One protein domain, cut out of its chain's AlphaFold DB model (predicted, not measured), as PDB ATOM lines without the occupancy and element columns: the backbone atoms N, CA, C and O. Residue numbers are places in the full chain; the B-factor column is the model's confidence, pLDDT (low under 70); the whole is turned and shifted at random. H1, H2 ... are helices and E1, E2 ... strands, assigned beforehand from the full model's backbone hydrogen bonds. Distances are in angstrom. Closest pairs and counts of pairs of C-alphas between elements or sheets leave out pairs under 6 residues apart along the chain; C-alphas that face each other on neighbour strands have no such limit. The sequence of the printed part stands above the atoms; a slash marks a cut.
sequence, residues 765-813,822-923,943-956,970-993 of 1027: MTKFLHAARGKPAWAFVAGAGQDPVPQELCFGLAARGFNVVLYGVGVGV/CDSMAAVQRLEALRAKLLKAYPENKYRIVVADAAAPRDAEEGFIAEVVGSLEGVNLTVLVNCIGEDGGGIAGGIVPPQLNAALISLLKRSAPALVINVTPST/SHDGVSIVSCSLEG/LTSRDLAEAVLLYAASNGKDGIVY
ATOM      1  N   MET A 765     383.043 482.040 416.993       68.50
ATOM      2  CA  MET A 765     384.228 481.504 416.293       68.50
ATOM      3  C   MET A 765     384.705 480.133 416.802       68.50
ATOM      4  O   MET A 765     385.583 479.532 416.185       68.50
ATOM      5  N   THR A 766     384.151 479.599 417.895       73.38
ATOM      6  CA  THR A 766     384.641 478.346 418.511       73.38
ATOM      7  C   THR A 766     384.475 477.112 417.624       73.38
ATOM      8  O   THR A 766     385.215 476.151 417.788       73.38
ATOM      9  N   LYS A 767     383.584 477.162 416.622       78.50
ATOM     10  CA  LYS A 767     383.496 476.182 415.523       78.50
ATOM     11  C   LYS A 767     384.846 475.987 414.808       78.50
ATOM     12  O   LYS A 767     385.200 474.868 414.448       78.50
ATOM     13  N   PHE A 768     385.586 477.076 414.609       83.62
ATOM     14  CA  PHE A 768     386.885 477.090 413.934       83.62
ATOM     15  C   PHE A 768     388.047 476.907 414.929       83.62
ATOM     16  O   PHE A 768     389.091 476.382 414.563       83.62
ATOM     17  N   LEU A 769     387.845 477.242 416.210       84.38
ATOM     18  CA  LEU A 769     388.792 476.987 417.304       84.38
ATOM     19  C   LEU A 769     388.758 475.515 417.775       84.38
ATOM     20  O   LEU A 769     388.510 475.220 418.945       84.38
ATOM     21  N   HIS A 770     388.995 474.575 416.861       81.00
ATOM     22  CA  HIS A 770     389.055 473.144 417.158       81.00
ATOM     23  C   HIS A 770     390.489 472.605 417.003       81.00
ATOM     24  O   HIS A 770     391.296 473.146 416.248       81.00
ATOM     25  N   ALA A 771     390.826 471.522 417.708       79.75
ATOM     26  CA  ALA A 771     392.145 470.897 417.622       79.75
ATOM     27  C   ALA A 771     392.117 469.651 416.720       79.75
ATOM     28  O   ALA A 771     391.706 468.575 417.157       79.75
ATOM     29  N   ALA A 772     392.563 469.764 415.466       71.81
ATOM     30  CA  ALA A 772     392.683 468.605 414.582       71.81
ATOM     31  C   ALA A 772     393.953 467.799 414.905       71.81
ATOM     32  O   ALA A 772     395.052 468.347 414.989       71.81
ATOM     33  N   ARG A 773     393.816 466.475 415.073       69.81
ATOM     34  CA  ARG A 773     394.934 465.530 415.311       69.81
ATOM     35  C   ARG A 773     395.879 465.960 416.455       69.81
ATOM     36  O   ARG A 773     397.092 465.801 416.356       69.81
ATOM     37  N   GLY A 774     395.326 466.546 417.523       72.06
ATOM     38  CA  GLY A 774     396.080 467.030 418.691       72.06
ATOM     39  C   GLY A 774     396.829 468.356 418.495       72.06
ATOM     40  O   GLY A 774     397.505 468.811 419.415       72.06
ATOM     41  N   LYS A 775     396.713 469.000 417.328       81.50
ATOM     42  CA  LYS A 775     397.340 470.294 417.025       81.50
ATOM     43  C   LYS A 775     396.350 471.436 417.318       81.50
ATOM     44  O   LYS A 775     395.201 471.337 416.887       81.50
ATOM     45  N   PRO A 776     396.749 472.515 418.017       88.12
ATOM     46  CA  PRO A 776     395.857 473.643 418.296       88.12
ATOM     47  C   PRO A 776     395.543 474.424 417.013       88.12
ATOM     48  O   PRO A 776     396.320 474.370 416.061       88.12
ATOM     49  N   ALA A 777     394.430 475.158 416.991       91.44
ATOM     50  CA  ALA A 777     393.999 475.961 415.844       91.44
ATOM     51  C   ALA A 777     394.937 477.149 415.554       91.44
ATOM     52  O   ALA A 777     395.417 477.822 416.475       91.44
ATOM     53  N   TRP A 778     395.155 477.425 414.266       94.38
ATOM     54  CA  TRP A 778     395.873 478.603 413.770       94.38
ATOM     55  C   TRP A 778     395.020 479.427 412.807       94.38
ATOM     56  O   TRP A 778     394.200 478.883 412.058       94.38
ATOM     57  N   ALA A 779     395.281 480.733 412.807       94.00
ATOM     58  CA  ALA A 779     394.792 481.704 411.843       94.00
ATOM     59  C   ALA A 779     395.969 482.328 411.068       94.00
ATOM     60  O   ALA A 779     396.995 482.645 411.667       94.00
ATOM     61  N   PHE A 780     395.827 482.527 409.760       93.81
ATOM     62  CA  PHE A 780     396.782 483.251 408.912       93.81
ATOM     63  C   PHE A 780     396.208 484.631 408.578       93.81
ATOM     64  O   PHE A 780     395.051 484.714 408.170       93.81
ATOM     65  N   VAL A 781     396.985 485.703 408.760       92.12
ATOM     66  CA  VAL A 781     396.539 487.087 408.516       92.12
ATOM     67  C   VAL A 781     397.533 487.814 407.615       92.12
ATOM     68  O   VAL A 781     398.689 488.005 407.994       92.12
ATOM     69  N   ALA A 782     397.066 488.226 406.437       88.44
ATOM     70  CA  ALA A 782     397.816 489.030 405.477       88.44
ATOM     71  C   ALA A 782     397.759 490.536 405.793       88.44
ATOM     72  O   ALA A 782     396.869 490.993 406.512       88.44
ATOM     73  N   GLY A 783     398.729 491.306 405.287       79.44
ATOM     74  CA  GLY A 783     398.854 492.752 405.541       79.44
ATOM     75  C   GLY A 783     399.249 493.130 406.979       79.44
ATOM     76  O   GLY A 783     399.305 494.312 407.318       79.44
ATOM     77  N   ALA A 784     399.559 492.156 407.845       78.56
ATOM     78  CA  ALA A 784     399.736 492.357 409.289       78.56
ATOM     79  C   ALA A 784     400.875 493.330 409.660       78.56
ATOM     80  O   ALA A 784     400.847 493.934 410.729       78.56
ATOM     81  N   GLY A 785     401.877 493.497 408.791       71.62
ATOM     82  CA  GLY A 785     403.014 494.405 409.001       71.62
ATOM     83  C   GLY A 785     402.840 495.809 408.410       71.62
ATOM     84  O   GLY A 785     403.733 496.643 408.565       71.62
ATOM     85  N   GLN A 786     401.737 496.064 407.704       71.19
ATOM     86  CA  GLN A 786     401.491 497.297 406.952       71.19
ATOM     87  C   GLN A 786     400.350 498.087 407.608       71.19
ATOM     88  O   GLN A 786     400.596 499.133 408.205       71.19
ATOM     89  N   ASP A 787     399.137 497.533 407.605       74.25
ATOM     90  CA  ASP A 787     397.919 498.250 407.993       74.25
ATOM     91  C   ASP A 787     397.527 498.097 409.477       74.25
ATOM     92  O   ASP A 787     397.815 497.073 410.110       74.25
ATOM     93  N   PRO A 788     396.794 499.069 410.058       80.56
ATOM     94  CA  PRO A 788     396.330 499.005 411.446       80.56
ATOM     95  C   PRO A 788     395.122 498.073 411.659       80.56
ATOM     96  O   PRO A 788     394.910 497.613 412.781       80.56
ATOM     97  N   VAL A 789     394.321 497.780 410.626       83.94
ATOM     98  CA  VAL A 789     393.154 496.877 410.744       83.94
ATOM     99  C   VAL A 789     393.574 495.397 410.805       83.94
ATOM    100  O   VAL A 789     393.141 494.722 411.740       83.94
ATOM    101  N   PRO A 790     394.471 494.880 409.938       86.12
ATOM    102  CA  PRO A 790     395.072 493.552 410.094       86.12
ATOM    103  C   PRO A 790     395.751 493.339 411.451       86.12
ATOM    104  O   PRO A 790     395.583 492.282 412.053       86.12
ATOM    105  N   GLN A 791     396.451 494.349 411.983       89.00
ATOM    106  CA  GLN A 791     397.057 494.278 413.321       89.00
ATOM    107  C   GLN A 791     396.008 494.024 414.414       89.00
ATOM    108  O   GLN A 791     396.157 493.099 415.215       89.00
ATOM    109  N   GLU A 792     394.915 494.792 414.431       89.75
ATOM    110  CA  GLU A 792     393.812 494.601 415.383       89.75
ATOM    111  C   GLU A 792     393.042 493.287 415.139       89.75
ATOM    112  O   GLU A 792     392.573 492.665 416.094       89.75
ATOM    113  N   LEU A 793     392.981 492.786 413.898       90.12
ATOM    114  CA  LEU A 793     392.470 491.441 413.599       90.12
ATOM    115  C   LEU A 793     393.362 490.347 414.213       90.12
ATOM    116  O   LEU A 793     392.831 489.399 414.795       90.12
ATOM    117  N   CYS A 794     394.693 490.493 414.191       92.44
ATOM    118  CA  CYS A 794     395.602 489.585 414.900       92.44
ATOM    119  C   CYS A 794     395.359 489.591 416.419       92.44
ATOM    120  O   CYS A 794     395.294 488.517 417.022       92.44
ATOM    121  N   PHE A 795     395.169 490.763 417.044       92.25
ATOM    122  CA  PHE A 795     394.793 490.846 418.465       92.25
ATOM    123  C   PHE A 795     393.420 490.211 418.726       92.25
ATOM    124  O   PHE A 795     393.272 489.444 419.675       92.25
ATOM    125  N   GLY A 796     392.428 490.464 417.868       89.25
ATOM    126  CA  GLY A 796     391.080 489.910 417.987       89.25
ATOM    127  C   GLY A 796     391.011 488.387 417.827       89.25
ATOM    128  O   GLY A 796     390.180 487.748 418.477       89.25
ATOM    129  N   LEU A 797     391.882 487.791 417.010       91.69
ATOM    130  CA  LEU A 797     392.021 486.339 416.858       91.69
ATOM    131  C   LEU A 797     392.796 485.719 418.030       91.69
ATOM    132  O   LEU A 797     392.350 484.723 418.600       91.69
ATOM    133  N   ALA A 798     393.892 486.350 418.462       91.56
ATOM    134  CA  ALA A 798     394.654 485.925 419.635       91.56
ATOM    135  C   ALA A 798     393.808 485.947 420.925       91.56
ATOM    136  O   ALA A 798     393.822 484.984 421.691       91.56
ATOM    137  N   ALA A 799     392.992 486.987 421.119       88.75
ATOM    138  CA  ALA A 799     392.031 487.095 422.221       88.75
ATOM    139  C   ALA A 799     390.994 485.956 422.250       88.75
ATOM    140  O   ALA A 799     390.398 485.687 423.290       88.75
ATOM    141  N   ARG A 800     390.773 485.294 421.107       87.94
ATOM    142  CA  ARG A 800     389.862 484.153 420.935       87.94
ATOM    143  C   ARG A 800     390.591 482.800 420.973       87.94
ATOM    144  O   ARG A 800     389.969 481.787 420.678       87.94
ATOM    145  N   GLY A 801     391.876 482.774 421.341       88.81
ATOM    146  CA  GLY A 801     392.681 481.558 421.523       88.81
ATOM    147  C   GLY A 801     393.336 481.001 420.254       88.81
ATOM    148  O   GLY A 801     393.887 479.900 420.292       88.81
ATOM    149  N   PHE A 802     393.281 481.715 419.124       92.75
ATOM    150  CA  PHE A 802     393.988 481.291 417.915       92.75
ATOM    151  C   PHE A 802     395.482 481.617 418.018       92.75
ATOM    152  O   PHE A 802     395.875 482.738 418.342       92.75
ATOM    153  N   ASN A 803     396.315 480.650 417.641       94.31
ATOM    154  CA  ASN A 803     397.705 480.908 417.271       94.31
ATOM    155  C   ASN A 803     397.714 481.670 415.934       94.31
ATOM    156  O   ASN A 803     396.857 481.406 415.089       94.31
ATOM    157  N   VAL A 804     398.646 482.601 415.711       94.31
ATOM    158  CA  VAL A 804     398.584 483.490 414.531       94.31
ATOM    159  C   VAL A 804     399.854 483.405 413.683       94.31
ATOM    160  O   VAL A 804     400.971 483.541 414.185       94.31
ATOM    161  N   VAL A 805     399.673 483.196 412.377       93.62
ATOM    162  CA  VAL A 805     400.693 483.420 411.348       93.62
ATOM    163  C   VAL A 805     400.519 484.843 410.828       93.62
ATOM    164  O   VAL A 805     399.469 485.185 410.285       93.62
ATOM    165  N   LEU A 806     401.537 485.671 411.036       91.31
ATOM    166  CA  LEU A 806     401.584 487.061 410.602       91.31
ATOM    167  C   LEU A 806     402.277 487.106 409.234       91.31
ATOM    168  O   LEU A 806     403.456 486.756 409.145       91.31
ATOM    169  N   TYR A 807     401.557 487.511 408.189       87.88
ATOM    170  CA  TYR A 807     402.086 487.627 406.830       87.88
ATOM    171  C   TYR A 807     402.194 489.090 406.388       87.88
ATOM    172  O   TYR A 807     401.336 489.923 406.699       87.88
ATOM    173  N   GLY A 808     403.249 489.392 405.635       80.81
ATOM    174  CA  GLY A 808     403.447 490.674 404.969       80.81
ATOM    175  C   GLY A 808     404.471 490.564 403.843       80.81
ATOM    176  O   GLY A 808     405.228 489.596 403.771       80.81
ATOM    177  N   VAL A 809     404.497 491.567 402.972       73.56
ATOM    178  CA  VAL A 809     405.403 491.620 401.819       73.56
ATOM    179  C   VAL A 809     406.465 492.700 402.043       73.56
ATOM    180  O   VAL A 809     406.162 493.783 402.557       73.56
ATOM    181  N   GLY A 810     407.711 492.409 401.666       66.12
ATOM    182  CA  GLY A 810     408.770 493.409 401.537       66.12
ATOM    183  C   GLY A 810     408.486 494.320 400.345       66.12
ATOM    184  O   GLY A 810     408.613 493.894 399.201       66.12
ATOM    185  N   VAL A 811     408.071 495.560 400.607       58.03
ATOM    186  CA  VAL A 811     407.757 496.544 399.559       58.03
ATOM    187  C   VAL A 811     409.034 497.279 399.166       58.03
ATOM    188  O   VAL A 811     409.463 498.177 399.886       58.03
ATOM    189  N   GLY A 812     409.620 496.907 398.027       50.69
ATOM    190  CA  GLY A 812     410.689 497.682 397.402       50.69
ATOM    191  C   GLY A 812     410.135 498.993 396.846       50.69
ATOM    192  O   GLY A 812     409.321 498.977 395.921       50.69
ATOM    193  N   VAL A 813     410.543 500.131 397.407       43.62
ATOM    194  CA  VAL A 813     410.068 501.445 396.941       43.62
ATOM    195  C   VAL A 813     410.763 501.814 395.629       43.62
ATOM    196  O   VAL A 813     411.989 501.780 395.533       43.62
ATOM    197  N   CYS A 822     417.360 495.980 402.225       49.81
ATOM    198  CA  CYS A 822     416.874 496.704 403.408       49.81
ATOM    199  C   CYS A 822     415.362 496.563 403.657       49.81
ATOM    200  O   CYS A 822     414.934 496.472 404.811       49.81
ATOM    201  N   ASP A 823     414.548 496.502 402.603       58.38
ATOM    202  CA  ASP A 823     413.095 496.702 402.725       58.38
ATOM    203  C   ASP A 823     412.356 495.449 403.226       58.38
ATOM    204  O   ASP A 823     411.420 495.540 404.029       58.38
ATOM    205  N   SER A 824     412.836 494.260 402.853       62.25
ATOM    206  CA  SER A 824     412.395 492.986 403.435       62.25
ATOM    207  C   SER A 824     412.720 492.914 404.934       62.25
ATOM    208  O   SER A 824     411.871 492.521 405.738       62.25
ATOM    209  N   MET A 825     413.894 493.404 405.350       69.44
ATOM    210  CA  MET A 825     414.272 493.497 406.763       69.44
ATOM    211  C   MET A 825     413.360 494.463 407.540       69.44
ATOM    212  O   MET A 825     412.974 494.165 408.672       69.44
ATOM    213  N   ALA A 826     412.936 495.576 406.933       73.19
ATOM    214  CA  ALA A 826     411.967 496.498 407.530       73.19
ATOM    215  C   ALA A 826     410.554 495.885 407.668       73.19
ATOM    216  O   ALA A 826     409.829 496.203 408.616       73.19
ATOM    217  N   ALA A 827     410.147 494.983 406.767       74.56
ATOM    218  CA  ALA A 827     408.918 494.199 406.926       74.56
ATOM    219  C   ALA A 827     409.032 493.185 408.083       74.56
ATOM    220  O   ALA A 827     408.150 493.139 408.944       74.56
ATOM    221  N   VAL A 828     410.151 492.448 408.173       81.94
ATOM    222  CA  VAL A 828     410.443 491.529 409.293       81.94
ATOM    223  C   VAL A 828     410.426 492.267 410.637       81.94
ATOM    224  O   VAL A 828     409.764 491.815 411.569       81.94
ATOM    225  N   GLN A 829     411.079 493.430 410.743       84.38
ATOM    226  CA  GLN A 829     411.111 494.220 411.983       84.38
ATOM    227  C   GLN A 829     409.716 494.691 412.423       84.38
ATOM    228  O   GLN A 829     409.397 494.624 413.612       84.38
ATOM    229  N   ARG A 830     408.853 495.120 411.489       84.69
ATOM    230  CA  ARG A 830     407.458 495.496 411.799       84.69
ATOM    231  C   ARG A 830     406.646 494.306 412.315       84.69
ATOM    232  O   ARG A 830     405.907 494.448 413.292       84.69
ATOM    233  N   LEU A 831     406.822 493.129 411.713       87.81
ATOM    234  CA  LEU A 831     406.140 491.904 412.132       87.81
ATOM    235  C   LEU A 831     406.667 491.358 413.469       87.81
ATOM    236  O   LEU A 831     405.859 490.930 414.292       87.81
ATOM    237  N   GLU A 832     407.971 491.442 413.752       89.69
ATOM    238  CA  GLU A 832     408.518 491.089 415.073       89.69
ATOM    239  C   GLU A 832     408.076 492.078 416.162       89.69
ATOM    240  O   GLU A 832     407.724 491.670 417.268       89.69
ATOM    241  N   ALA A 833     407.974 493.375 415.850       90.44
ATOM    242  CA  ALA A 833     407.404 494.357 416.771       90.44
ATOM    243  C   ALA A 833     405.916 494.080 417.074       90.44
ATOM    244  O   ALA A 833     405.476 494.252 418.215       90.44
ATOM    245  N   LEU A 834     405.133 493.617 416.091       91.06
ATOM    246  CA  LEU A 834     403.758 493.153 416.307       91.06
ATOM    247  C   LEU A 834     403.719 491.865 417.145       91.06
ATOM    248  O   LEU A 834     402.967 491.787 418.117       91.06
ATOM    249  N   ARG A 835     404.566 490.881 416.823       93.31
ATOM    250  CA  ARG A 835     404.707 489.608 417.548       93.31
ATOM    251  C   ARG A 835     405.091 489.813 419.010       93.31
ATOM    252  O   ARG A 835     404.497 489.179 419.876       93.31
ATOM    253  N   ALA A 836     405.989 490.749 419.311       92.25
ATOM    254  CA  ALA A 836     406.346 491.122 420.678       92.25
ATOM    255  C   ALA A 836     405.161 491.733 421.454       92.25
ATOM    256  O   ALA A 836     404.948 491.393 422.620       92.25
ATOM    257  N   LYS A 837     404.343 492.588 420.817       93.00
ATOM    258  CA  LYS A 837     403.106 493.114 421.429       93.00
ATOM    259  C   LYS A 837     402.076 492.001 421.671       93.00
ATOM    260  O   LYS A 837     401.452 491.978 422.728       93.00
ATOM    261  N   LEU A 838     401.915 491.082 420.718       92.44
ATOM    262  CA  LEU A 838     400.987 489.951 420.805       92.44
ATOM    263  C   LEU A 838     401.393 488.949 421.898       92.44
ATOM    264  O   LEU A 838     400.556 488.611 422.729       92.44
ATOM    265  N   LEU A 839     402.673 488.569 421.977       93.12
ATOM    266  CA  LEU A 839     403.227 487.743 423.062       93.12
ATOM    267  C   LEU A 839     403.048 488.397 424.439       93.12
ATOM    268  O   LEU A 839     402.746 487.714 425.412       93.12
ATOM    269  N   LYS A 840     403.192 489.727 424.532       93.88
ATOM    270  CA  LYS A 840     402.953 490.476 425.776       93.88
ATOM    271  C   LYS A 840     401.471 490.517 426.178       93.88
ATOM    272  O   LYS A 840     401.178 490.612 427.367       93.88
ATOM    273  N   ALA A 841     400.550 490.480 425.215       91.00
ATOM    274  CA  ALA A 841     399.108 490.506 425.464       91.00
ATOM    275  C   ALA A 841     398.521 489.110 425.745       91.00
ATOM    276  O   ALA A 841     397.661 488.975 426.614       91.00
ATOM    277  N   TYR A 842     398.990 488.084 425.029       93.62
ATOM    278  CA  TYR A 842     398.479 486.712 425.076       93.62
ATOM    279  C   TYR A 842     399.646 485.698 425.007       93.62
ATOM    280  O   TYR A 842     399.894 485.112 423.951       93.62
ATOM    281  N   PRO A 843     400.383 485.476 426.115       90.81
ATOM    282  CA  PRO A 843     401.617 484.678 426.117       90.81
ATOM    283  C   PRO A 843     401.410 483.174 425.874       90.81
ATOM    284  O   PRO A 843     402.338 482.495 425.448       90.81
ATOM    285  N   GLU A 844     400.201 482.654 426.111       89.06
ATOM    286  CA  GLU A 844     399.841 481.245 425.869       89.06
ATOM    287  C   GLU A 844     399.763 480.891 424.369       89.06
ATOM    288  O   GLU A 844     399.863 479.724 423.980       89.06
ATOM    289  N   ASN A 845     399.579 481.898 423.508       91.31
ATOM    290  CA  ASN A 845     399.440 481.722 422.065       91.31
ATOM    291  C   ASN A 845     400.805 481.707 421.367       91.31
ATOM    292  O   ASN A 845     401.733 482.431 421.727       91.31
ATOM    293  N   LYS A 846     400.909 480.930 420.286       92.94
ATOM    294  CA  LYS A 846     402.110 480.868 419.446       92.94
ATOM    295  C   LYS A 846     401.957 481.764 418.222       92.94
ATOM    296  O   LYS A 846     400.893 481.836 417.606       92.94
ATOM    297  N   TYR A 847     403.061 482.407 417.855       92.75
ATOM    298  CA  TYR A 847     403.125 483.377 416.767       92.75
ATOM    299  C   TYR A 847     404.259 483.039 415.809       92.75
ATOM    300  O   TYR A 847     405.408 482.867 416.235       92.75
ATOM    301  N   ARG A 848     403.932 482.974 414.519       91.31
ATOM    302  CA  ARG A 848     404.878 482.803 413.411       91.31
ATOM    303  C   ARG A 848     404.848 484.034 412.517       91.31
ATOM    304  O   ARG A 848     403.824 484.703 412.435       91.31
ATOM    305  N   ILE A 849     405.960 484.293 411.848       88.50
ATOM    306  CA  ILE A 849     406.104 485.351 410.851       88.50
ATOM    307  C   ILE A 849     406.439 484.679 409.525       88.50
ATOM    308  O   ILE A 849     407.231 483.739 409.501       88.50
ATOM    309  N   VAL A 850     405.824 485.158 408.450       85.50
ATOM    310  CA  VAL A 850     406.161 484.815 407.069       85.50
ATOM    311  C   VAL A 850     406.293 486.131 406.309       85.50
ATOM    312  O   VAL A 850     405.385 486.960 406.361       85.50
ATOM    313  N   VAL A 851     407.413 486.329 405.618       81.12
ATOM    314  CA  VAL A 851     407.632 487.496 404.754       81.12
ATOM    315  C   VAL A 851     407.886 487.008 403.343       81.12
ATOM    316  O   VAL A 851     408.751 486.162 403.144       81.12
ATOM    317  N   ALA A 852     407.128 487.533 402.383       73.06
ATOM    318  CA  ALA A 852     407.424 487.365 400.965       73.06
ATOM    319  C   ALA A 852     408.316 488.513 400.476       73.06
ATOM    320  O   ALA A 852     408.114 489.667 400.864       73.06
ATOM    321  N   ASP A 853     409.270 488.197 399.608       64.88
ATOM    322  CA  ASP A 853     410.035 489.191 398.859       64.88
ATOM    323  C   ASP A 853     409.314 489.484 397.533       64.88
ATOM    324  O   ASP A 853     409.068 488.569 396.747       64.88
ATOM    325  N   ALA A 854     408.948 490.746 397.292       58.59
ATOM    326  CA  ALA A 854     408.262 491.154 396.065       58.59
ATOM    327  C   ALA A 854     409.179 491.182 394.827       58.59
ATOM    328  O   ALA A 854     408.676 491.287 393.710       58.59
ATOM    329  N   ALA A 855     410.503 491.135 395.009       52.28
ATOM    330  CA  ALA A 855     411.484 491.260 393.931       52.28
ATOM    331  C   ALA A 855     412.003 489.908 393.396       52.28
ATOM    332  O   ALA A 855     412.852 489.888 392.503       52.28
ATOM    333  N   ALA A 856     411.524 488.780 393.931       53.69
ATOM    334  CA  ALA A 856     411.965 487.452 393.511       53.69
ATOM    335  C   ALA A 856     411.470 487.094 392.087       53.69
ATOM    336  O   ALA A 856     410.311 487.355 391.754       53.69
ATOM    337  N   PRO A 857     412.305 486.472 391.228       53.28
ATOM    338  CA  PRO A 857     411.869 485.978 389.922       53.28
ATOM    339  C   PRO A 857     410.894 484.798 390.076       53.28
ATOM    340  O   PRO A 857     410.973 484.048 391.048       53.28
ATOM    341  N   ARG A 858     410.007 484.599 389.091       54.16
ATOM    342  CA  ARG A 858     408.899 483.619 389.153       54.16
ATOM    343  C   ARG A 858     409.341 482.186 389.477       54.16
ATOM    344  O   ARG A 858     408.647 481.499 390.216       54.16
ATOM    345  N   ASP A 859     410.520 481.765 389.024       50.12
ATOM    346  CA  ASP A 859     411.056 480.421 389.301       50.12
ATOM    347  C   ASP A 859     411.394 480.202 390.794       50.12
ATOM    348  O   ASP A 859     411.443 479.069 391.271       50.12
ATOM    349  N   ALA A 860     411.596 481.281 391.560       57.59
ATOM    350  CA  ALA A 860     411.752 481.236 393.015       57.59
ATOM    351  C   ALA A 860     410.403 481.286 393.764       57.59
ATOM    352  O   ALA A 860     410.354 480.948 394.949       57.59
ATOM    353  N   GLU A 861     409.308 481.671 393.098       64.25
ATOM    354  CA  GLU A 861     407.975 481.781 393.703       64.25
ATOM    355  C   GLU A 861     407.427 480.396 394.087       64.25
ATOM    356  O   GLU A 861     406.929 480.227 395.199       64.25
ATOM    357  N   GLU A 862     407.606 479.373 393.240       67.62
ATOM    358  CA  GLU A 862     407.243 477.988 393.584       67.62
ATOM    359  C   GLU A 862     408.041 477.459 394.784       67.62
ATOM    360  O   GLU A 862     407.472 476.827 395.675       67.62
ATOM    361  N   GLY A 863     409.343 477.765 394.851       68.88
ATOM    362  CA  GLY A 863     410.205 477.395 395.976       68.88
ATOM    363  C   GLY A 863     409.762 478.044 397.290       68.88
ATOM    364  O   GLY A 863     409.623 477.358 398.302       68.88
ATOM    365  N   PHE A 864     409.455 479.343 397.261       75.69
ATOM    366  CA  PHE A 864     408.914 480.072 398.411       75.69
ATOM    367  C   PHE A 864     407.536 479.544 398.838       75.69
ATOM    368  O   PHE A 864     407.289 479.343 400.029       75.69
ATOM    369  N   ILE A 865     406.638 479.259 397.890       78.44
ATOM    370  CA  ILE A 865     405.327 478.669 398.191       78.44
ATOM    371  C   ILE A 865     405.502 477.284 398.819       78.44
ATOM    372  O   ILE A 865     404.862 477.003 399.832       78.44
ATOM    373  N   ALA A 866     406.398 476.444 398.294       78.00
ATOM    374  CA  ALA A 866     406.709 475.138 398.868       78.00
ATOM    375  C   ALA A 866     407.307 475.244 400.285       78.00
ATOM    376  O   ALA A 866     406.932 474.459 401.156       78.00
ATOM    377  N   GLU A 867     408.166 476.233 400.558       79.38
ATOM    378  CA  GLU A 867     408.698 476.496 401.902       79.38
ATOM    379  C   GLU A 867     407.591 476.932 402.876       79.38
ATOM    380  O   GLU A 867     407.430 476.341 403.949       79.38
ATOM    381  N   VAL A 868     406.775 477.923 402.499       79.50
ATOM    382  CA  VAL A 868     405.678 478.426 403.340       79.50
ATOM    383  C   VAL A 868     404.655 477.325 403.608       79.50
ATOM    384  O   VAL A 868     404.298 477.093 404.767       79.50
ATOM    385  N   VAL A 869     404.227 476.597 402.573       82.88
ATOM    386  CA  VAL A 869     403.281 475.477 402.682       82.88
ATOM    387  C   VAL A 869     403.882 474.335 403.495       82.88
ATOM    388  O   VAL A 869     403.208 473.839 404.392       82.88
ATOM    389  N   GLY A 870     405.148 473.964 403.284       80.50
ATOM    390  CA  GLY A 870     405.843 472.942 404.075       80.50
ATOM    391  C   GLY A 870     405.955 473.321 405.555       80.50
ATOM    392  O   GLY A 870     405.690 472.501 406.438       80.50
ATOM    393  N   SER A 871     406.228 474.596 405.858       81.75
ATOM    394  CA  SER A 871     406.217 475.105 407.235       81.75
ATOM    395  C   SER A 871     404.829 474.982 407.890       81.75
ATOM    396  O   SER A 871     404.732 474.768 409.107       81.75
ATOM    397  N   LEU A 872     403.754 475.090 407.097       83.19
ATOM    398  CA  LEU A 872     402.354 475.080 407.532       83.19
ATOM    399  C   LEU A 872     401.653 473.716 407.402       83.19
ATOM    400  O   LEU A 872     400.639 473.512 408.059       83.19
ATOM    401  N   GLU A 873     402.192 472.733 406.682       78.25
ATOM    402  CA  GLU A 873     401.652 471.362 406.645       78.25
ATOM    403  C   GLU A 873     401.739 470.688 408.032       78.25
ATOM    404  O   GLU A 873     400.901 469.873 408.438       78.25
ATOM    405  N   GLY A 874     402.703 471.130 408.843       75.69
ATOM    406  CA  GLY A 874     402.787 470.822 410.265       75.69
ATOM    407  C   GLY A 874     401.659 471.411 411.132       75.69
ATOM    408  O   GLY A 874     401.572 471.026 412.299       75.69
ATOM    409  N   VAL A 875     400.783 472.278 410.616       85.81
ATOM    410  CA  VAL A 875     399.899 473.178 411.384       85.81
ATOM    411  C   VAL A 875     398.409 472.900 411.119       85.81
ATOM    412  O   VAL A 875     398.023 472.556 410.009       85.81
ATOM    413  N   ASN A 876     397.547 473.061 412.135       89.44
ATOM    414  CA  ASN A 876     396.087 473.043 411.952       89.44
ATOM    415  C   ASN A 876     395.586 474.447 411.567       89.44
ATOM    416  O   ASN A 876     395.166 475.224 412.430       89.44
ATOM    417  N   LEU A 877     395.709 474.804 410.286       92.06
ATOM    418  CA  LEU A 877     395.234 476.084 409.760       92.06
ATOM    419  C   LEU A 877     393.708 476.046 409.594       92.06
ATOM    420  O   LEU A 877     393.188 475.240 408.831       92.06
ATOM    421  N   THR A 878     392.998 476.927 410.298       91.44
ATOM    422  CA  THR A 878     391.520 476.912 410.402       91.44
ATOM    423  C   THR A 878     390.859 478.222 409.976       91.44
ATOM    424  O   THR A 878     389.671 478.233 409.656       91.44
ATOM    425  N   VAL A 879     391.618 479.321 409.951       92.38
ATOM    426  CA  VAL A 879     391.162 480.644 409.509       92.38
ATOM    427  C   VAL A 879     392.222 481.264 408.597       92.38
ATOM    428  O   VAL A 879     393.406 481.248 408.928       92.38
ATOM    429  N   LEU A 880     391.803 481.845 407.479       91.81
ATOM    430  CA  LEU A 880     392.613 482.692 406.602       91.81
ATOM    431  C   LEU A 880     391.956 484.069 406.503       91.81
ATOM    432  O   LEU A 880     390.743 484.161 406.335       91.81
ATOM    433  N   VAL A 881     392.751 485.128 406.616       91.19
ATOM    434  CA  VAL A 881     392.303 486.517 406.512       91.19
ATOM    435  C   VAL A 881     393.139 487.231 405.454       91.19
ATOM    436  O   VAL A 881     394.314 487.525 405.674       91.19
ATOM    437  N   ASN A 882     392.511 487.515 404.317       89.19
ATOM    438  CA  ASN A 882     393.082 488.264 403.205       89.19
ATOM    439  C   ASN A 882     392.649 489.728 403.341       89.19
ATOM    440  O   ASN A 882     391.458 490.018 403.237       89.19
ATOM    441  N   CYS A 883     393.588 490.643 403.583       81.50
ATOM    442  CA  CYS A 883     393.305 492.076 403.688       81.50
ATOM    443  C   CYS A 883     393.967 492.822 402.530       81.50
ATOM    444  O   CYS A 883     395.172 492.687 402.326       81.50
ATOM    445  N   ILE A 884     393.190 493.614 401.792       67.62
ATOM    446  CA  ILE A 884     393.721 494.551 400.797       67.62
ATOM    447  C   ILE A 884     393.985 495.888 401.504       67.62
ATOM    448  O   ILE A 884     393.089 496.408 402.167       67.62
ATOM    449  N   GLY A 885     395.210 496.406 401.396       55.84
ATOM    450  CA  GLY A 885     395.611 497.690 401.985       55.84
ATOM    451  C   GLY A 885     395.188 498.897 401.143       55.84
ATOM    452  O   GLY A 885     394.905 498.760 399.954       55.84
ATOM    453  N   GLU A 886     395.158 500.080 401.758       50.72
ATOM    454  CA  GLU A 886     394.691 501.342 401.144       50.72
ATOM    455  C   GLU A 886     395.854 502.235 400.642       50.72
ATOM    456  O   GLU A 886     395.740 503.457 400.561       50.72
ATOM    457  N   ASP A 887     396.997 501.635 400.290       45.06
ATOM    458  CA  ASP A 887     398.141 502.357 399.720       45.06
ATOM    459  C   ASP A 887     397.887 502.698 398.238       45.06
ATOM    460  O   ASP A 887     397.991 501.851 397.348       45.06
ATOM    461  N   GLY A 888     397.576 503.971 397.965       40.81
ATOM    462  CA  GLY A 888     397.295 504.528 396.630       40.81
ATOM    463  C   GLY A 888     398.516 504.626 395.701       40.81
ATOM    464  O   GLY A 888     398.805 505.697 395.173       40.81
ATOM    465  N   GLY A 889     399.252 503.523 395.530       36.53
ATOM    466  CA  GLY A 889     400.574 503.470 394.898       36.53
ATOM    467  C   GLY A 889     400.825 502.247 394.007       36.53
ATOM    468  O   GLY A 889     401.969 501.826 393.869       36.53
ATOM    469  N   GLY A 890     399.783 501.652 393.419       36.31
ATOM    470  CA  GLY A 890     399.890 500.696 392.299       36.31
ATOM    471  C   GLY A 890     400.481 499.305 392.586       36.31
ATOM    472  O   GLY A 890     400.421 498.447 391.710       36.31
ATOM    473  N   ILE A 891     401.018 499.047 393.783       40.03
ATOM    474  CA  ILE A 891     401.627 497.762 394.165       40.03
ATOM    475  C   ILE A 891     400.805 497.126 395.291       40.03
ATOM    476  O   ILE A 891     400.679 497.683 396.378       40.03
ATOM    477  N   ALA A 892     400.260 495.933 395.043       47.34
ATOM    478  CA  ALA A 892     399.294 495.253 395.911       47.34
ATOM    479  C   ALA A 892     399.919 494.574 397.156       47.34
ATOM    480  O   ALA A 892     399.689 493.394 397.417       47.34
ATOM    481  N   GLY A 893     400.711 495.315 397.940       45.25
ATOM    482  CA  GLY A 893     401.610 494.789 398.981       45.25
ATOM    483  C   GLY A 893     400.980 494.001 400.142       45.25
ATOM    484  O   GLY A 893     401.723 493.383 400.903       45.25
ATOM    485  N   GLY A 894     399.650 494.000 400.286       51.38
ATOM    486  CA  GLY A 894     398.922 493.209 401.290       51.38
ATOM    487  C   GLY A 894     398.302 491.902 400.771       51.38
ATOM    488  O   GLY A 894     397.916 491.053 401.577       51.38
ATOM    489  N   ILE A 895     398.199 491.715 399.449       62.19
ATOM    490  CA  ILE A 895     397.484 490.579 398.847       62.19
ATOM    491  C   ILE A 895     398.358 489.317 398.876       62.19
ATOM    492  O   ILE A 895     399.521 489.336 398.483       62.19
ATOM    493  N   VAL A 896     397.783 488.194 399.319       68.31
ATOM    494  CA  VAL A 896     398.415 486.868 399.218       68.31
ATOM    495  C   VAL A 896     398.469 486.459 397.737       68.31
ATOM    496  O   VAL A 896     397.401 486.416 397.120       68.31
ATOM    497  N   PRO A 897     399.643 486.117 397.165       72.94
ATOM    498  CA  PRO A 897     399.758 485.681 395.771       72.94
ATOM    499  C   PRO A 897     398.740 484.579 395.424       72.94
ATOM    500  O   PRO A 897     398.558 483.671 396.243       72.94
ATOM    501  N   PRO A 898     398.070 484.612 394.252       72.12
ATOM    502  CA  PRO A 898     396.993 483.672 393.917       72.12
ATOM    503  C   PRO A 898     397.370 482.194 394.100       72.12
ATOM    504  O   PRO A 898     396.589 481.409 394.640       72.12
ATOM    505  N   GLN A 899     398.601 481.838 393.736       74.19
ATOM    506  CA  GLN A 899     399.186 480.505 393.865       74.19
ATOM    507  C   GLN A 899     399.346 480.097 395.344       74.19
ATOM    508  O   GLN A 899     398.950 478.997 395.737       74.19
ATOM    509  N   LEU A 900     399.834 481.007 396.200       78.75
ATOM    510  CA  LEU A 900     399.919 480.786 397.648       78.75
ATOM    511  C   LEU A 900     398.522 480.694 398.285       78.75
ATOM    512  O   LEU A 900     398.292 479.843 399.140       78.75
ATOM    513  N   ASN A 901     397.569 481.518 397.844       82.88
ATOM    514  CA  ASN A 901     396.183 481.488 398.313       82.88
ATOM    515  C   ASN A 901     395.519 480.131 397.990       82.88
ATOM    516  O   ASN A 901     394.942 479.500 398.874       82.88
ATOM    517  N   ALA A 902     395.689 479.611 396.769       82.88
ATOM    518  CA  ALA A 902     395.210 478.280 396.377       82.88
ATOM    519  C   ALA A 902     395.835 477.142 397.217       82.88
ATOM    520  O   ALA A 902     395.141 476.202 397.632       82.88
ATOM    521  N   ALA A 903     397.128 477.241 397.540       82.94
ATOM    522  CA  ALA A 903     397.803 476.280 398.411       82.94
ATOM    523  C   ALA A 903     397.322 476.362 399.878       82.94
ATOM    524  O   ALA A 903     397.074 475.331 400.509       82.94
ATOM    525  N   LEU A 904     397.095 477.567 400.412       87.00
ATOM    526  CA  LEU A 904     396.520 477.771 401.748       87.00
ATOM    527  C   LEU A 904     395.069 477.266 401.833       87.00
ATOM    528  O   LEU A 904     394.709 476.624 402.820       87.00
ATOM    529  N   ILE A 905     394.255 477.458 400.788       86.50
ATOM    530  CA  ILE A 905     392.909 476.867 400.676       86.50
ATOM    531  C   ILE A 905     392.984 475.333 400.699       86.50
ATOM    532  O   ILE A 905     392.186 474.684 401.378       86.50
ATOM    533  N   SER A 906     393.987 474.745 400.046       85.38
ATOM    534  CA  SER A 906     394.221 473.295 400.073       85.38
ATOM    535  C   SER A 906     394.608 472.773 401.469       85.38
ATOM    536  O   SER A 906     394.238 471.651 401.824       85.38
ATOM    537  N   LEU A 907     395.274 473.581 402.307       85.38
ATOM    538  CA  LEU A 907     395.494 473.268 403.727       85.38
ATOM    539  C   LEU A 907     394.222 473.452 404.579       85.38
ATOM    540  O   LEU A 907     393.932 472.599 405.422       85.38
ATOM    541  N   LEU A 908     393.432 474.508 404.342       87.81
ATOM    542  CA  LEU A 908     392.155 474.750 405.035       87.81
ATOM    543  C   LEU A 908     391.158 473.601 404.817       87.81
ATOM    544  O   LEU A 908     390.519 473.163 405.774       87.81
ATOM    545  N   LYS A 909     391.063 473.052 403.594       86.12
ATOM    546  CA  LYS A 909     390.210 471.886 403.282       86.12
ATOM    547  C   LYS A 909     390.569 470.646 404.119       86.12
ATOM    548  O   LYS A 909     389.680 469.915 404.546       86.12
ATOM    549  N   ARG A 910     391.854 470.433 404.442       84.31
ATOM    550  CA  ARG A 910     392.313 469.341 405.337       84.31
ATOM    551  C   ARG A 910     391.915 469.545 406.810       84.31
ATOM    552  O   ARG A 910     392.013 468.599 407.593       84.31
ATOM    553  N   SER A 911     391.484 470.754 407.170       84.94
ATOM    554  CA  SER A 911     391.194 471.219 408.534       84.94
ATOM    555  C   SER A 911     389.752 471.736 408.674       84.94
ATOM    556  O   SER A 911     389.461 472.607 409.494       84.94
ATOM    557  N   ALA A 912     388.833 471.226 407.847       81.00
ATOM    558  CA  ALA A 912     387.420 471.582 407.909       81.00
ATOM    559  C   ALA A 912     386.787 471.162 409.262       81.00
ATOM    560  O   ALA A 912     387.047 470.053 409.738       81.00
ATOM    561  N   PRO A 913     385.915 471.989 409.879       86.88
ATOM    562  CA  PRO A 913     385.368 473.245 409.364       86.88
ATOM    563  C   PRO A 913     386.360 474.413 409.453       86.88
ATOM    564  O   PRO A 913     386.861 474.727 410.530       86.88
ATOM    565  N   ALA A 914     386.557 475.106 408.332       87.69
ATOM    566  CA  ALA A 914     387.520 476.199 408.191       87.69
ATOM    567  C   ALA A 914     386.860 477.481 407.647       87.69
ATOM    568  O   ALA A 914     385.718 477.443 407.180       87.69
ATOM    569  N   LEU A 915     387.557 478.617 407.726       89.50
ATOM    570  CA  LEU A 915     387.042 479.951 407.392       89.50
ATOM    571  C   LEU A 915     388.035 480.755 406.538       89.50
ATOM    572  O   LEU A 915     389.217 480.820 406.866       89.50
ATOM    573  N   VAL A 916     387.546 481.430 405.501       88.88
ATOM    574  CA  VAL A 916     388.257 482.472 404.746       88.88
ATOM    575  C   VAL A 916     387.509 483.790 404.928       88.88
ATOM    576  O   VAL A 916     386.294 483.842 404.737       88.88
ATOM    577  N   ILE A 917     388.229 484.848 405.295       89.69
ATOM    578  CA  ILE A 917     387.715 486.210 405.437       89.69
ATOM    579  C   ILE A 917     388.461 487.095 404.437       89.69
ATOM    580  O   ILE A 917     389.669 487.285 404.572       89.69
ATOM    581  N   ASN A 918     387.753 487.649 403.456       87.31
ATOM    582  CA  ASN A 918     388.295 488.658 402.547       87.31
ATOM    583  C   ASN A 918     387.873 490.045 403.051       87.31
ATOM    584  O   ASN A 918     386.687 490.264 403.292       87.31
ATOM    585  N   VAL A 919     388.816 490.970 403.214       85.00
ATOM    586  CA  VAL A 919     388.580 492.331 403.719       85.00
ATOM    587  C   VAL A 919     389.046 493.346 402.677       85.00
ATOM    588  O   VAL A 919     390.223 493.344 402.307       85.00
ATOM    589  N   THR A 920     388.136 494.206 402.212       78.50
ATOM    590  CA  THR A 920     388.419 495.218 401.177       78.50
ATOM    591  C   THR A 920     388.008 496.629 401.621       78.50
ATOM    592  O   THR A 920     386.929 496.781 402.201       78.50
ATOM    593  N   PRO A 921     388.827 497.671 401.378       65.31
ATOM    594  CA  PRO A 921     388.432 499.065 401.576       65.31
ATOM    595  C   PRO A 921     387.549 499.552 400.414       65.31
ATOM    596  O   PRO A 921     387.668 499.073 399.286       65.31
ATOM    597  N   SER A 922     386.664 500.516 400.677       52.78
ATOM    598  CA  SER A 922     385.836 501.162 399.649       52.78
ATOM    599  C   SER A 922     386.543 502.377 399.025       52.78
ATOM    600  O   SER A 922     386.342 503.512 399.464       52.78
ATOM    601  N   THR A 923     387.358 502.167 397.995       43.25
ATOM    602  CA  THR A 923     387.952 503.273 397.224       43.25
ATOM    603  C   THR A 923     386.915 503.937 396.316       43.25
ATOM    604  O   THR A 923     386.193 503.241 395.604       43.25
ATOM    605  N   SER A 943     382.765 476.396 398.717       55.19
ATOM    606  CA  SER A 943     381.767 476.368 399.793       55.19
ATOM    607  C   SER A 943     381.250 474.962 400.132       55.19
ATOM    608  O   SER A 943     380.582 474.818 401.163       55.19
ATOM    609  N   HIS A 944     381.494 473.952 399.292       52.78
ATOM    610  CA  HIS A 944     380.996 472.588 399.491       52.78
ATOM    611  C   HIS A 944     381.943 471.720 400.343       52.78
ATOM    612  O   HIS A 944     381.469 470.872 401.099       52.78
ATOM    613  N   ASP A 945     383.249 472.013 400.362       65.81
ATOM    614  CA  ASP A 945     384.275 471.257 401.111       65.81
ATOM    615  C   ASP A 945     384.363 471.614 402.614       65.81
ATOM    616  O   ASP A 945     385.394 471.446 403.267       65.81
ATOM    617  N   GLY A 946     383.298 472.172 403.196       72.38
ATOM    618  CA  GLY A 946     383.264 472.578 404.610       72.38
ATOM    619  C   GLY A 946     384.112 473.812 404.960       72.38
ATOM    620  O   GLY A 946     384.153 474.215 406.129       72.38
ATOM    621  N   VAL A 947     384.742 474.447 403.966       81.88
ATOM    622  CA  VAL A 947     385.370 475.769 404.083       81.88
ATOM    623  C   VAL A 947     384.293 476.840 403.888       81.88
ATOM    624  O   VAL A 947     383.545 476.829 402.917       81.88
ATOM    625  N   SER A 948     384.177 477.763 404.839       83.25
ATOM    626  CA  SER A 948     383.246 478.898 404.773       83.25
ATOM    627  C   SER A 948     383.985 480.126 404.239       83.25
ATOM    628  O   SER A 948     385.049 480.440 404.760       83.25
ATOM    629  N   ILE A 949     383.442 480.835 403.249       82.62
ATOM    630  CA  ILE A 949     384.018 482.089 402.723       82.62
ATOM    631  C   ILE A 949     383.119 483.262 403.131       82.62
ATOM    632  O   ILE A 949     381.892 483.138 403.095       82.62
ATOM    633  N   VAL A 950     383.728 484.378 403.543       83.56
ATOM    634  CA  VAL A 950     383.043 485.619 403.925       83.56
ATOM    635  C   VAL A 950     383.779 486.827 403.344       83.56
ATOM    636  O   VAL A 950     384.897 487.127 403.766       83.56
ATOM    637  N   SER A 951     383.142 487.568 402.438       82.62
ATOM    638  CA  SER A 951     383.642 488.871 401.980       82.62
ATOM    639  C   SER A 951     383.094 490.011 402.845       82.62
ATOM    640  O   SER A 951     381.894 490.056 403.125       82.62
ATOM    641  N   CYS A 952     383.977 490.918 403.267       79.56
ATOM    642  CA  CYS A 952     383.710 492.053 404.152       79.56
ATOM    643  C   CYS A 952     384.250 493.355 403.537       79.56
ATOM    644  O   CYS A 952     385.449 493.625 403.612       79.56
ATOM    645  N   SER A 953     383.376 494.195 402.984       76.50
ATOM    646  CA  SER A 953     383.763 495.551 402.565       76.50
ATOM    647  C   SER A 953     383.690 496.531 403.737       76.50
ATOM    648  O   SER A 953     382.690 496.561 404.463       76.50
ATOM    649  N   LEU A 954     384.751 497.322 403.910       71.69
ATOM    650  CA  LEU A 954     384.901 498.364 404.921       71.69
ATOM    651  C   LEU A 954     384.684 499.740 404.285       71.69
ATOM    652  O   LEU A 954     385.485 500.189 403.469       71.69
ATOM    653  N   GLU A 955     383.604 500.405 404.688       59.06
ATOM    654  CA  GLU A 955     383.244 501.731 404.187       59.06
ATOM    655  C   GLU A 955     384.076 502.823 404.885       59.06
ATOM    656  O   GLU A 955     383.920 503.083 406.086       59.06
ATOM    657  N   GLY A 956     385.003 503.426 404.139       49.56
ATOM    658  CA  GLY A 956     385.940 504.433 404.635       49.56
ATOM    659  C   GLY A 956     385.314 505.826 404.716       49.56
ATOM    660  O   GLY A 956     384.861 506.374 403.717       49.56
ATOM    661  N   LEU A 970     385.452 505.726 413.709       65.69
ATOM    662  CA  LEU A 970     385.690 504.417 414.317       65.69
ATOM    663  C   LEU A 970     387.195 504.146 414.417       65.69
ATOM    664  O   LEU A 970     387.973 504.606 413.581       65.69
ATOM    665  N   THR A 971     387.605 503.392 415.435       79.12
ATOM    666  CA  THR A 971     388.996 502.934 415.550       79.12
ATOM    667  C   THR A 971     389.229 501.697 414.679       79.12
ATOM    668  O   THR A 971     388.296 500.937 414.419       79.12
ATOM    669  N   SER A 972     390.479 501.431 414.283       79.50
ATOM    670  CA  SER A 972     390.859 500.176 413.607       79.50
ATOM    671  C   SER A 972     390.414 498.934 414.386       79.50
ATOM    672  O   SER A 972     390.025 497.928 413.794       79.50
ATOM    673  N   ARG A 973     390.387 499.035 415.719       80.69
ATOM    674  CA  ARG A 973     389.883 498.006 416.626       80.69
ATOM    675  C   ARG A 973     388.372 497.796 416.533       80.69
ATOM    676  O   ARG A 973     387.933 496.651 416.517       80.69
ATOM    677  N   ASP A 974     387.576 498.864 416.449       78.25
ATOM    678  CA  ASP A 974     386.126 498.742 416.232       78.25
ATOM    679  C   ASP A 974     385.829 498.042 414.893       78.25
ATOM    680  O   ASP A 974     384.932 497.201 414.823       78.25
ATOM    681  N   LEU A 975     386.606 498.354 413.845       80.44
ATOM    682  CA  LEU A 975     386.503 497.706 412.533       80.44
ATOM    683  C   LEU A 975     386.869 496.213 412.617       80.44
ATOM    684  O   LEU A 975     386.109 495.366 412.148       80.44
ATOM    685  N   ALA A 976     387.981 495.874 413.277       84.00
ATOM    686  CA  ALA A 976     388.410 494.490 413.474       84.00
ATOM    687  C   ALA A 976     387.412 493.665 414.314       84.00
ATOM    688  O   ALA A 976     387.090 492.528 413.955       84.00
ATOM    689  N   GLU A 977     386.868 494.226 415.402       83.12
ATOM    690  CA  GLU A 977     385.816 493.568 416.189       83.12
ATOM    691  C   GLU A 977     384.528 493.380 415.358       83.12
ATOM    692  O   GLU A 977     383.911 492.316 415.443       83.12
ATOM    693  N   ALA A 978     384.151 494.341 414.500       81.56
ATOM    694  CA  ALA A 978     382.999 494.215 413.603       81.56
ATOM    695  C   ALA A 978     383.179 493.113 412.538       81.56
ATOM    696  O   ALA A 978     382.269 492.299 412.361       81.56
ATOM    697  N   VAL A 979     384.344 493.036 411.884       84.00
ATOM    698  CA  VAL A 979     384.672 491.988 410.893       84.00
ATOM    699  C   VAL A 979     384.628 490.594 411.526       84.00
ATOM    700  O   VAL A 979     383.970 489.699 410.997       84.00
ATOM    701  N   LEU A 980     385.252 490.405 412.696       86.00
ATOM    702  CA  LEU A 980     385.261 489.104 413.380       86.00
ATOM    703  C   LEU A 980     383.866 488.684 413.870       86.00
ATOM    704  O   LEU A 980     383.529 487.501 413.813       86.00
ATOM    705  N   LEU A 981     383.031 489.628 414.318       80.25
ATOM    706  CA  LEU A 981     381.635 489.349 414.674       80.25
ATOM    707  C   LEU A 981     380.781 489.000 413.446       80.25
ATOM    708  O   LEU A 981     379.944 488.099 413.530       80.25
ATOM    709  N   TYR A 982     380.999 489.672 412.313       79.31
ATOM    710  CA  TYR A 982     380.283 489.390 411.071       79.31
ATOM    711  C   TYR A 982     380.654 488.012 410.506       79.31
ATOM    712  O   TYR A 982     379.769 487.174 410.315       79.31
ATOM    713  N   ALA A 983     381.947 487.723 410.337       78.56
ATOM    714  CA  ALA A 983     382.422 486.446 409.803       78.56
ATOM    715  C   ALA A 983     381.986 485.240 410.652       78.56
ATOM    716  O   ALA A 983     381.595 484.196 410.126       78.56
ATOM    717  N   ALA A 984     381.945 485.398 411.977       71.75
ATOM    718  CA  ALA A 984     381.488 484.348 412.883       71.75
ATOM    719  C   ALA A 984     379.962 484.090 412.843       71.75
ATOM    720  O   ALA A 984     379.488 483.108 413.416       71.75
ATOM    721  N   SER A 985     379.174 484.929 412.156       66.00
ATOM    722  CA  SER A 985     377.713 484.770 412.039       66.00
ATOM    723  C   SER A 985     377.261 483.774 410.953       66.00
ATOM    724  O   SER A 985     376.075 483.444 410.887       66.00
ATOM    725  N   ASN A 986     378.194 483.231 410.155       59.47
ATOM    726  CA  ASN A 986     377.949 482.483 408.905       59.47
ATOM    727  C   ASN A 986     377.212 483.315 407.829       59.47
ATOM    728  O   ASN A 986     376.361 482.788 407.108       59.47
ATOM    729  N   GLY A 987     377.507 484.613 407.725       53.44
ATOM    730  CA  GLY A 987     377.061 485.426 406.593       53.44
ATOM    731  C   GLY A 987     377.818 485.040 405.321       53.44
ATOM    732  O   GLY A 987     379.038 485.143 405.300       53.44
ATOM    733  N   LYS A 988     377.106 484.615 404.269       55.97
ATOM    734  CA  LYS A 988     377.645 484.675 402.902       55.97
ATOM    735  C   LYS A 988     377.535 486.126 402.427       55.97
ATOM    736  O   LYS A 988     376.431 486.664 402.484       55.97
ATOM    737  N   ASP A 989     378.678 486.688 402.040       55.72
ATOM    738  CA  ASP A 989     378.962 488.001 401.431       55.72
ATOM    739  C   ASP A 989     378.076 489.199 401.819       55.72
ATOM    740  O   ASP A 989     376.883 489.270 401.511       55.72
ATOM    741  N   GLY A 990     378.690 490.222 402.424       51.00
ATOM    742  CA  GLY A 990     377.990 491.467 402.726       51.00
ATOM    743  C   GLY A 990     378.873 492.606 403.230       51.00
ATOM    744  O   GLY A 990     379.929 492.411 403.827       51.00
ATOM    745  N   ILE A 991     378.394 493.828 402.999       54.03
ATOM    746  CA  ILE A 991     379.033 495.070 403.446       54.03
ATOM    747  C   ILE A 991     378.902 495.181 404.972       54.03
ATOM    748  O   ILE A 991     377.800 495.081 405.523       54.03
ATOM    749  N   VAL A 992     380.022 495.389 405.668       55.06
ATOM    750  CA  VAL A 992     380.069 495.399 407.137       55.06
ATOM    751  C   VAL A 992     379.972 496.838 407.636       55.06
ATOM    752  O   VAL A 992     380.973 497.441 408.003       55.06
ATOM    753  N   TYR A 993     378.754 497.391 407.669       55.88
ATOM    754  CA  TYR A 993     378.482 498.753 408.155       55.88
ATOM    755  C   TYR A 993     378.870 498.926 409.643       55.88
ATOM    756  O   TYR A 993     378.107 498.510 410.528       55.88
TER     757      TYR A 993
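This is residues 765 to 813, 822 to 923, 943 to 956 and 970 to 993 of the 1027 residues of an uncharacterized protein of Daldinia sp. EC12 (UniProt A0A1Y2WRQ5). A twisted sheet of six parallel strands makes the middle layer, with H1, H2 and H5 over one face and H3 and H4 over the other. The 189 printed residues hold five named helices and six named strands, along the chain E1 H1 E2 H2 E3 H3 E4 H4 E5 E6 H5, and the sheet's order is E3 E2 E1 E4 E5 E6. The class is mixed, helices and strands. The whole is compact, with a radius of gyration of the C-alphas of 15.5 A and spans of 40 by 39 by 36 A.

E1, residues 777 to 781, begins at C-alpha 777 (393.999, 475.961, 415.844) and is 13.6 A long. H1 is residues 788 to 798, E2 residues 803 to 810, 22.9 A, and H2 residues 823 to 841, 27.4 A. E3 is residues 847 to 853, H3 residues 858 to 873, 22.6 A, and E4 residues 876 to 883. H4 is residues 898 to 909, E5 residues 914 to 921, 23.8 A, and E6 residues 947 to 954, 22.6 A. H5, residues 972 to 983, ends at C-alpha 983 (382.422, 486.446, 409.803).

E3 and E6 are the edge strands. N 848 is 3.0 A from O 804 between E3 and E2, N 805 is 2.8 A from O 779 between E2 and E1, N 881 is 2.8 A from O 780 between E1 and E4, N 917 is 2.8 A from O 880 between E4 and E5, and N 950 is 2.9 A from O 916 between E5 and E6, each within hydrogen-bond range. E1, H1, E2 and E4, H4, E5 are strand-helix-strand units, two parallel neighbour strands with a helix between, and E3, H3, E4 is a split one, with E2 and E1 between its strands; the three crossovers are right-handed. H1 lies over E1 at a height over the sheet of 8.6 A, H2 over E3 and E2 at 9.0 A, and H5 over E5 and E6 at 9.6 A. On the opposite face H4 lies over E4 at 9.4 A, and H3 over E3 and, only just, with 3 C-alphas, over E2 at 10.1 A. H1 and H5 touch at a steep tilt of 55 degrees, the closest C-alphas, of Val 789 and Ser 972, being 4.9 A apart. H3 and H4 touch at a shallow tilt of 18 degrees, the closest C-alphas, of Ile 865 and Leu 900, being 5.8 A apart. Every O i to N i+4 pair is within hydrogen-bond range in H1, H2, H4 and H5, and 10 of 12 in H3.

The C-alphas farthest apart, of Gly 774 and Gly 889, are 43.8 A apart. Residues 814 to 821, 924 to 942 and 957 to 969 are not printed, with C-alpha gaps of 10.5 A, 27.7 A and 9.7 A. The link from E4 to H4 is long, with 14 residues. The mean pLDDT of the printed part is 76.6, and 52 residues are under 70, among them residues 853 to 863, 884 to 896 and 985 to 993.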